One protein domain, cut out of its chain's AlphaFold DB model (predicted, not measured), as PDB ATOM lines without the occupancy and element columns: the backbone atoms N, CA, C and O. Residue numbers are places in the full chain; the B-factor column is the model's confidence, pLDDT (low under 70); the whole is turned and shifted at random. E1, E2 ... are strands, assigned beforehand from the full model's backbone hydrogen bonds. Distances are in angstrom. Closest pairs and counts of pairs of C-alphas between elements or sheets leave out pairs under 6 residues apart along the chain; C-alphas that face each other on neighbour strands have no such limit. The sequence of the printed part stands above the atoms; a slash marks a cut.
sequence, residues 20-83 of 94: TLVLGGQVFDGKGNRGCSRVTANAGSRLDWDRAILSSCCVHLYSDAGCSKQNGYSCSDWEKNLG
ATOM      1  N   THR A  20     107.445 109.641  71.827       97.00
ATOM      2  CA  THR A  20     106.025 109.392  72.077       97.00
ATOM      3  C   THR A  20     105.877 108.714  73.440       97.00
ATOM      4  O   THR A  20     106.621 107.804  73.788       97.00
ATOM      5  N   LEU A  21     104.904 109.158  74.226       98.00
ATOM      6  CA  LEU A  21     104.538 108.623  75.528       98.00
ATOM      7  C   LEU A  21     103.044 108.291  75.528       98.00
ATOM      8  O   LEU A  21     102.208 109.193  75.485       98.00
ATOM      9  N   VAL A  22     102.699 107.014  75.651       98.00
ATOM     10  CA  VAL A  22     101.355 106.568  76.024       98.00
ATOM     11  C   VAL A  22     101.321 106.350  77.526       98.00
ATOM     12  O   VAL A  22     102.108 105.584  78.079       98.00
ATOM     13  N   LEU A  23     100.401 107.018  78.211       96.62
ATOM     14  CA  LEU A  23     100.318 106.963  79.662       96.62
ATOM     15  C   LEU A  23      98.870 107.115  80.116       96.62
ATOM     16  O   LEU A  23      98.243 108.147  79.889       96.62
ATOM     17  N   GLY A  24      98.318 106.077  80.752       91.00
ATOM     18  CA  GLY A  24      96.943 106.135  81.271       91.00
ATOM     19  C   GLY A  24      95.867 106.239  80.183       91.00
ATOM     20  O   GLY A  24      94.794 106.771  80.442       91.00
ATOM     21  N   GLY A  25      96.159 105.773  78.964       92.44
ATOM     22  CA  GLY A  25      95.271 105.910  77.802       92.44
ATOM     23  C   GLY A  25      95.363 107.264  77.090       92.44
ATOM     24  O   GLY A  25      94.637 107.490  76.128       92.44
ATOM     25  N   GLN A  26      96.252 108.155  77.533       96.44
ATOM     26  CA  GLN A  26      96.557 109.412  76.853       96.44
ATOM     27  C   GLN A  26      97.853 109.273  76.054       96.44
ATOM     28  O   GLN A  26      98.754 108.553  76.478       96.44
ATOM     29  N   VAL A  27      97.950 109.979  74.928       96.69
ATOM     30  CA  VAL A  27      99.157 110.029  74.093       96.69
ATOM     31  C   VAL A  27      99.748 111.433  74.163       96.69
ATOM     32  O   VAL A  27      99.028 112.425  74.046       96.69
ATOM     33  N   PHE A  28     101.057 111.502  74.369       96.81
ATOM     34  CA  PHE A  28     101.854 112.718  74.342       96.81
ATOM     35  C   PHE A  28     103.037 112.495  73.416       96.81
ATOM     36  O   PHE A  28     103.658 111.443  73.459       96.81
ATOM     37  N   ASP A  29     103.407 113.498  72.645       95.69
ATOM     38  CA  ASP A  29     104.562 113.431  71.761       95.69
ATOM     39  C   ASP A  29     105.283 114.781  71.736       95.69
ATOM     40  O   ASP A  29     104.781 115.807  72.224       95.69
ATOM     41  N   GLY A  30     106.504 114.781  71.209       94.12
ATOM     42  CA  GLY A  30     107.281 116.003  71.085       94.12
ATOM     43  C   GLY A  30     108.620 115.809  70.396       94.12
ATOM     44  O   GLY A  30     109.098 114.698  70.198       94.12
ATOM     45  N   LYS A  31     109.232 116.929  70.007       93.94
ATOM     46  CA  LYS A  31     110.556 116.978  69.360       93.94
ATOM     47  C   LYS A  31     111.700 117.318  70.317       93.94
ATOM     48  O   LYS A  31     112.852 117.241  69.918       93.94
ATOM     49  N   GLY A  32     111.388 117.746  71.536       94.19
ATOM     50  CA  GLY A  32     112.358 118.295  72.479       94.19
ATOM     51  C   GLY A  32     111.932 118.088  73.926       94.19
ATOM     52  O   GLY A  32     110.979 117.354  74.200       94.19
ATOM     53  N   ASN A  33     112.612 118.772  74.841       96.94
ATOM     54  CA  ASN A  33     112.334 118.678  76.271       96.94
ATOM     55  C   ASN A  33     110.908 119.116  76.609       96.94
ATOM     56  O   ASN A  33     110.338 120.024  75.998       96.94
ATOM     57  N   ARG A  34     110.349 118.494  77.644       97.75
ATOM     58  CA  ARG A  34     109.037 118.832  78.179       97.75
ATOM     59  C   ARG A  34     109.114 119.039  79.679       97.75
ATOM     60  O   ARG A  34     109.474 118.141  80.438       97.75
ATOM     61  N   GLY A  35     108.721 120.241  80.097       97.75
ATOM     62  CA  GLY A  35     108.562 120.586  81.504       97.75
ATOM     63  C   GLY A  35     107.484 119.749  82.199       97.75
ATOM     64  O   GLY A  35     106.769 118.963  81.571       97.75
ATOM     65  N   CYS A  36     107.359 119.941  83.515       98.19
ATOM     66  CA  CYS A  36     106.428 119.174  84.342       98.19
ATOM     67  C   CYS A  36     105.004 119.249  83.787       98.19
ATOM     68  O   CYS A  36     104.393 120.316  83.762       98.19
ATOM     69  N   SER A  37     104.484 118.111  83.343       98.25
ATOM     70  CA  SER A  37     103.168 117.994  82.729       98.25
ATOM     71  C   SER A  37     102.303 117.084  83.583       98.25
ATOM     72  O   SER A  37     102.652 115.929  83.812       98.25
ATOM     73  N   ARG A  38     101.179 117.610  84.081       97.75
ATOM     74  CA  ARG A  38     100.227 116.835  84.888       97.75
ATOM     75  C   ARG A  38      99.544 115.788  84.016       97.75
ATOM     76  O   ARG A  38      99.195 116.055  82.871       97.75
ATOM     77  N   VAL A  39      99.316 114.619  84.595       96.62
ATOM     78  CA  VAL A  39      98.621 113.490  83.970       96.62
ATOM     79  C   VAL A  39      97.869 112.723  85.055       96.62
ATOM     80  O   VAL A  39      98.092 112.936  86.247       96.62
ATOM     81  N   THR A  40      96.951 111.841  84.684       94.25
ATOM     82  CA  THR A  40      96.402 110.858  85.622       94.25
ATOM     83  C   THR A  40      96.486 109.481  84.997       94.25
ATOM     84  O   THR A  40      95.689 109.138  84.136       94.25
ATOM     85  N   ALA A  41      97.449 108.689  85.460       97.44
ATOM     86  CA  ALA A  41      97.559 107.281  85.124       97.44
ATOM     87  C   ALA A  41      97.626 106.475  86.419       97.44
ATOM     88  O   ALA A  41      98.471 106.719  87.284       97.44
ATOM     89  N   ASN A  42      96.695 105.544  86.583       97.31
ATOM     90  CA  ASN A  42      96.622 104.731  87.788       97.31
ATOM     91  C   ASN A  42      97.535 103.507  87.654       97.31
ATOM     92  O   ASN A  42      97.904 103.100  86.550       97.31
ATOM     93  N   ALA A  43      97.881 102.895  88.783       97.19
ATOM     94  CA  ALA A  43      98.507 101.581  88.783       97.19
ATOM     95  C   ALA A  43      97.683 100.597  87.924       97.19
ATOM     96  O   ALA A  43      96.453 100.634  87.919       97.19
ATOM     97  N   GLY A  44      98.375  99.752  87.164       97.56
ATOM     98  CA  GLY A  44      97.794  98.836  86.184       97.56
ATOM     99  C   GLY A  44      97.562  99.436  84.793       97.56
ATOM    100  O   GLY A  44      97.399  98.673  83.847       97.56
ATOM    101  N   SER A  45      97.585 100.764  84.621       97.25
ATOM    102  CA  SER A  45      97.466 101.374  83.289       97.25
ATOM    103  C   SER A  45      98.701 101.120  82.417       97.25
ATOM    104  O   SER A  45      99.817 101.014  82.931       97.25
ATOM    105  N   ARG A  46      98.500 101.091  81.091       96.44
ATOM    106  CA  ARG A  46      99.585 101.005  80.104       96.44
ATOM    107  C   ARG A  46     100.476 102.248  80.175       96.44
ATOM    108  O   ARG A  46      99.978 103.379  80.186       96.44
ATOM    109  N   LEU A  47     101.776 101.987  80.204       97.81
ATOM    110  CA  LEU A  47     102.864 102.905  79.920       97.81
ATOM    111  C   LEU A  47     103.575 102.393  78.668       97.81
ATOM    112  O   LEU A  47     103.937 101.218  78.600       97.81
ATOM    113  N   ASP A  48     103.780 103.286  77.718       98.12
ATOM    114  CA  ASP A  48     104.564 103.047  76.517       98.12
ATOM    115  C   ASP A  48     105.401 104.293  76.251       98.12
ATOM    116  O   ASP A  48     104.857 105.390  76.142       98.12
ATOM    117  N   TRP A  49     106.712 104.149  76.228       97.81
ATOM    118  CA  TRP A  49     107.640 105.222  75.924       97.81
ATOM    119  C   TRP A  49     108.490 104.780  74.748       97.81
ATOM    120  O   TRP A  49     109.250 103.822  74.867       97.81
ATOM    121  N   ASP A  50     108.355 105.500  73.646       96.44
ATOM    122  CA  ASP A  50     109.018 105.232  72.377       96.44
ATOM    123  C   ASP A  50     109.829 106.467  71.988       96.44
ATOM    124  O   ASP A  50     109.360 107.609  72.099       96.44
ATOM    125  N   ARG A  51     111.067 106.258  71.556       93.31
ATOM    126  CA  ARG A  51     111.964 107.317  71.114       93.31
ATOM    127  C   ARG A  51     112.428 107.033  69.702       93.31
ATOM    128  O   ARG A  51     112.779 105.914  69.346       93.31
ATOM    129  N   ALA A  52     112.561 108.093  68.912       89.75
ATOM    130  CA  ALA A  52     113.179 107.957  67.601       89.75
ATOM    131  C   ALA A  52     114.612 107.388  67.723       89.75
ATOM    132  O   ALA A  52     115.323 107.695  68.676       89.75
ATOM    133  N   ILE A  53     115.062 106.623  66.721       79.38
ATOM    134  CA  ILE A  53     116.340 105.869  66.719       79.38
ATOM    135  C   ILE A  53     117.567 106.715  67.122       79.38
ATOM    136  O   ILE A  53     118.512 106.195  67.707       79.38
ATOM    137  N   LEU A  54     117.565 108.015  66.815       82.88
ATOM    138  CA  LEU A  54     118.671 108.940  67.103       82.88
ATOM    139  C   LEU A  54     118.388 109.895  68.276       82.88
ATOM    140  O   LEU A  54     119.146 110.830  68.509       82.88
ATOM    141  N   SER A  55     117.283 109.693  68.986       88.31
ATOM    142  CA  SER A  55     116.853 110.536  70.095       88.31
ATOM    143  C   SER A  55     117.550 110.128  71.391       88.31
ATOM    144  O   SER A  55     117.582 108.952  71.762       88.31
ATOM    145  N   SER A  56     118.089 111.107  72.112       93.50
ATOM    146  CA  SER A  56     118.644 110.935  73.460       93.50
ATOM    147  C   SER A  56     117.624 111.197  74.568       93.50
ATOM    148  O   SER A  56     117.966 111.052  75.736       93.50
ATOM    149  N   CYS A  57     116.373 111.512  74.214       96.81
ATOM    150  CA  CYS A  57     115.346 111.899  75.171       96.81
ATOM    151  C   CYS A  57     115.161 110.871  76.293       96.81
ATOM    152  O   CYS A  57     115.229 109.659  76.068       96.81
ATOM    153  N   CYS A  58     114.837 111.353  77.485       97.88
ATOM    154  CA  CYS A  58     114.533 110.537  78.649       97.88
ATOM    155  C   CYS A  58     113.180 110.940  79.230       97.88
ATOM    156  O   CYS A  58     112.903 112.126  79.403       97.88
ATOM    157  N   VAL A  59     112.340 109.964  79.570       98.44
ATOM    158  CA  VAL A  59     111.087 110.206  80.287       98.44
ATOM    159  C   VAL A  59     111.307 110.080  81.788       98.44
ATOM    160  O   VAL A  59     111.964 109.154  82.257       98.44
ATOM    161  N   HIS A  60     110.707 110.987  82.552       98.56
ATOM    162  CA  HIS A  60     110.623 110.933  84.008       98.56
ATOM    163  C   HIS A  60     109.155 110.876  84.416       98.56
ATOM    164  O   HIS A  60     108.367 111.718  83.987       98.56
ATOM    165  N   LEU A  61     108.787 109.927  85.272       98.56
ATOM    166  CA  LEU A  61     107.436 109.773  85.811       98.56
ATOM    167  C   LEU A  61     107.422 110.127  87.295       98.56
ATOM    168  O   LEU A  61     108.370 109.821  88.023       98.56
ATOM    169  N   TYR A  62     106.343 110.763  87.744       98.56
ATOM    170  CA  TYR A  62     106.203 111.254  89.111       98.56
ATOM    171  C   TYR A  62     104.886 110.816  89.742       98.56
ATOM    172  O   TYR A  62     103.827 110.860  89.114       98.56
ATOM    173  N   SER A  63     104.945 110.455  91.023       97.88
ATOM    174  CA  SER A  63     103.780 110.065  91.832       97.88
ATOM    175  C   SER A  63     102.932 111.254  92.299       97.88
ATOM    176  O   SER A  63     101.783 111.080  92.705       97.88
ATOM    177  N   ASP A  64     103.478 112.469  92.225       97.75
ATOM    178  CA  ASP A  64     102.809 113.727  92.533       97.75
ATOM    179  C   ASP A  64     102.688 114.615  91.288       97.75
ATOM    180  O   ASP A  64     103.395 114.458  90.294       97.75
ATOM    181  N   ALA A  65     101.778 115.579  91.349       97.00
ATOM    182  CA  ALA A  65     101.473 116.432  90.211       97.00
ATOM    183  C   ALA A  65     102.409 117.655  90.070       97.00
ATOM    184  O   ALA A  65     102.228 118.455  89.153       97.00
ATOM    185  N   GLY A  66     103.361 117.831  90.994       97.31
ATOM    186  CA  GLY A  66     104.372 118.891  90.989       97.31
ATOM    187  C   GLY A  66     105.756 118.408  90.546       97.31
ATOM    188  O   GLY A  66     106.723 119.157  90.649       97.31
ATOM    189  N   CYS A  67     105.871 117.164  90.071       97.56
ATOM    190  CA  CYS A  67     107.130 116.536  89.681       97.56
ATOM    191  C   CYS A  67     108.224 116.583  90.762       97.56
ATOM    192  O   CYS A  67     109.389 116.850  90.454       97.56
ATOM    193  N   SER A  68     107.841 116.356  92.021       97.81
ATOM    194  CA  SER A  68     108.749 116.386  93.178       97.81
ATOM    195  C   SER A  68     109.145 114.989  93.680       97.81
ATOM    196  O   SER A  68     110.176 114.830  94.323       97.81
ATOM    197  N   LYS A  69     108.344 113.959  93.389       97.75
ATOM    198  CA  LYS A  69     108.483 112.571  93.848       97.75
ATOM    199  C   LYS A  69     108.543 111.623  92.649       97.75
ATOM    200  O   LYS A  69     107.529 111.035  92.254       97.75
ATOM    201  N   GLN A  70     109.732 111.513  92.054       98.12
ATOM    202  CA  GLN A  70     109.974 110.662  90.886       98.12
ATOM    203  C   GLN A  70     109.787 109.184  91.244       98.12
ATOM    204  O   GLN A  70     110.298 108.723  92.261       98.12
ATOM    205  N   ASN A  71     109.065 108.447  90.406       96.75
ATOM    206  CA  ASN A  71     108.817 107.013  90.567       96.75
ATOM    207  C   ASN A  71     108.998 106.204  89.270       96.75
ATOM    208  O   ASN A  71     108.688 105.015  89.231       96.75
ATOM    209  N   GLY A  72     109.529 106.827  88.218       97.50
ATOM    210  CA  GLY A  72     109.942 106.153  86.992       97.50
ATOM    211  C   GLY A  72     110.910 107.012  86.190       97.50
ATOM    212  O   GLY A  72     110.858 108.240  86.267       97.50
ATOM    213  N   TYR A  73     111.801 106.364  85.450       97.94
ATOM    214  CA  TYR A  73     112.765 107.022  84.575       97.94
ATOM    215  C   TYR A  73     113.240 106.044  83.505       97.94
ATOM    216  O   TYR A  73     113.532 104.895  83.834       97.94
ATOM    217  N   SER A  74     113.324 106.495  82.254       97.56
ATOM    218  CA  SER A  74     113.959 105.721  81.188       97.56
ATOM    219  C   SER A  74     114.469 106.609  80.056       97.56
ATOM    220  O   SER A  74     113.750 107.481  79.571       97.56
ATOM    221  N   CYS A  75     115.683 106.321  79.590       96.38
ATOM    222  CA  CYS A  75     116.247 106.816  78.329       96.38
ATOM    223  C   CYS A  75     116.320 105.707  77.275       96.38
ATOM    224  O   CYS A  75     117.096 105.782  76.335       96.38
ATOM    225  N   SER A  76     115.603 104.609  77.458       95.88
ATOM    226  CA  SER A  76     115.415 103.577  76.443       95.88
ATOM    227  C   SER A  76     113.929 103.333  76.303       95.88
ATOM    228  O   SER A  76     113.170 103.709  77.202       95.88
ATOM    229  N   ASP A  77     113.517 102.723  75.202       95.88
ATOM    230  CA  ASP A  77     112.108 102.415  74.996       95.88
ATOM    231  C   ASP A  77     111.591 101.584  76.171       95.88
ATOM    232  O   ASP A  77     112.292 100.719  76.713       95.88
ATOM    233  N   TRP A  78     110.403 101.931  76.649       97.12
ATOM    234  CA  TRP A  78     109.910 101.430  77.919       97.12
ATOM    235  C   TRP A  78     108.412 101.176  77.879       97.12
ATOM    236  O   TRP A  78     107.595 102.074  78.071       97.12
ATOM    237  N   GLU A  79     108.069  99.904  77.702       97.62
ATOM    238  CA  GLU A  79     106.695  99.422  77.696       97.62
ATOM    239  C   GLU A  79     106.427  98.538  78.920       97.62
ATOM    240  O   GLU A  79     107.149  97.574  79.188       97.62
ATOM    241  N   LYS A  80     105.382  98.867  79.687       96.56
ATOM    242  CA  LYS A  80     104.886  98.037  80.797       96.56
ATOM    243  C   LYS A  80     103.511  98.492  81.275       96.56
ATOM    244  O   LYS A  80     103.051  99.587  80.976       96.56
ATOM    245  N   ASN A  81     102.913  97.705  82.164       97.56
ATOM    246  CA  ASN A  81     101.870  98.220  83.047       97.56
ATOM    247  C   ASN A  81     102.494  98.918  84.259       97.56
ATOM    248  O   ASN A  81     103.487  98.457  84.833       97.56
ATOM    249  N   LEU A  82     101.906 100.041  84.662       97.31
ATOM    250  CA  LEU A  82     102.363 100.811  85.811       97.31
ATOM    251  C   LEU A  82     102.219 100.013  87.111       97.31
ATOM    252  O   LEU A  82     101.143  99.518  87.431       97.31
ATOM    253  N   GLY A  83     103.285  99.952  87.911       96.56
ATOM    254  CA  GLY A  83     103.218  99.381  89.264       96.56
ATOM    255  C   GLY A  83     102.688 100.363  90.316       96.56
ATOM    256  O   GLY A  83     102.334  99.958  91.417       96.56
TER     257      GLY A  83
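This is residues 20 to 83 of the 94 residues of an uncharacterized protein of Cochliobolus sativus (strain ND90Pr / ATCC 201652) (UniProt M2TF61). What shape do these coordinates make? A nearly flat sheet of four strands, E2, E1, E4 and E7, makes one wall; the hairpin E5 and E6 and the bent strand E3 form a loose second layer over one of its faces, and its other face is bare. What is it built of? The printed part has 64 residues and no named helix; its seven strands, E1 to E7 in order along the chain, hold 37 of them, and the class is all strand. The larger sheet runs E2 - E1 - E4 - E7, antiparallel throughout, and E5 and E6 make an antiparallel sheet of two. How large is it? It is compact, with a radius of gyration of the C-alphas of 11.1 A, and it spans 30 by 22 by 17 A.

Where does the first hairpin lie? E1 is residues 20 to 23, from C-alpha 20 at (106.025, 109.392, 72.077), and E2 is residues 26 to 30. Which strands follow? E3, residues 34 to 41, is 17.7 A long and bends by 58 degrees at residue 38. E4, residues 46 to 51, is 16.5 A long. Where are the last three? E5 is residues 58 to 62, 13.4 A long; E6 is residues 70 to 74, 11.6 A long. E7 is residues 78 to 81, 10.1 A long, and ends at C-alpha 81 (101.870, 98.220, 83.047).

How is the larger sheet paired? In the hairpin of E1 and E2, N 21 and O 28 are 2.7 A apart, within hydrogen-bond range. E1 and E4 are antiparallel at 170 degrees, with N 22 and O 48 at 2.7 A; E4 and E7 are antiparallel at 176 degrees, with N 47 and O 80 at 2.8 A. What of E5 and E6? They form a hairpin at 161 degrees, with N 61 and O 72 at 2.9 A. The closest C-alphas of E4 and E5 are those of Trp 49 and Val 59, 7.5 A apart. And E3? It pairs with no named strand; E3 and E5 are near each other, with 11 pairs of C-alphas within 10 A.

How far does it reach? The two C-alphas farthest apart are those of Asn 42 and Leu 54, at 30.5 A. Is there a cut or a long link? The printed part has no cut and no long link; E4 to E5 and E5 to E6 are short links, with 6 and 7 residues between them. Where is confidence low? The mean pLDDT of the printed part is 96.1, and no printed residue is under 70.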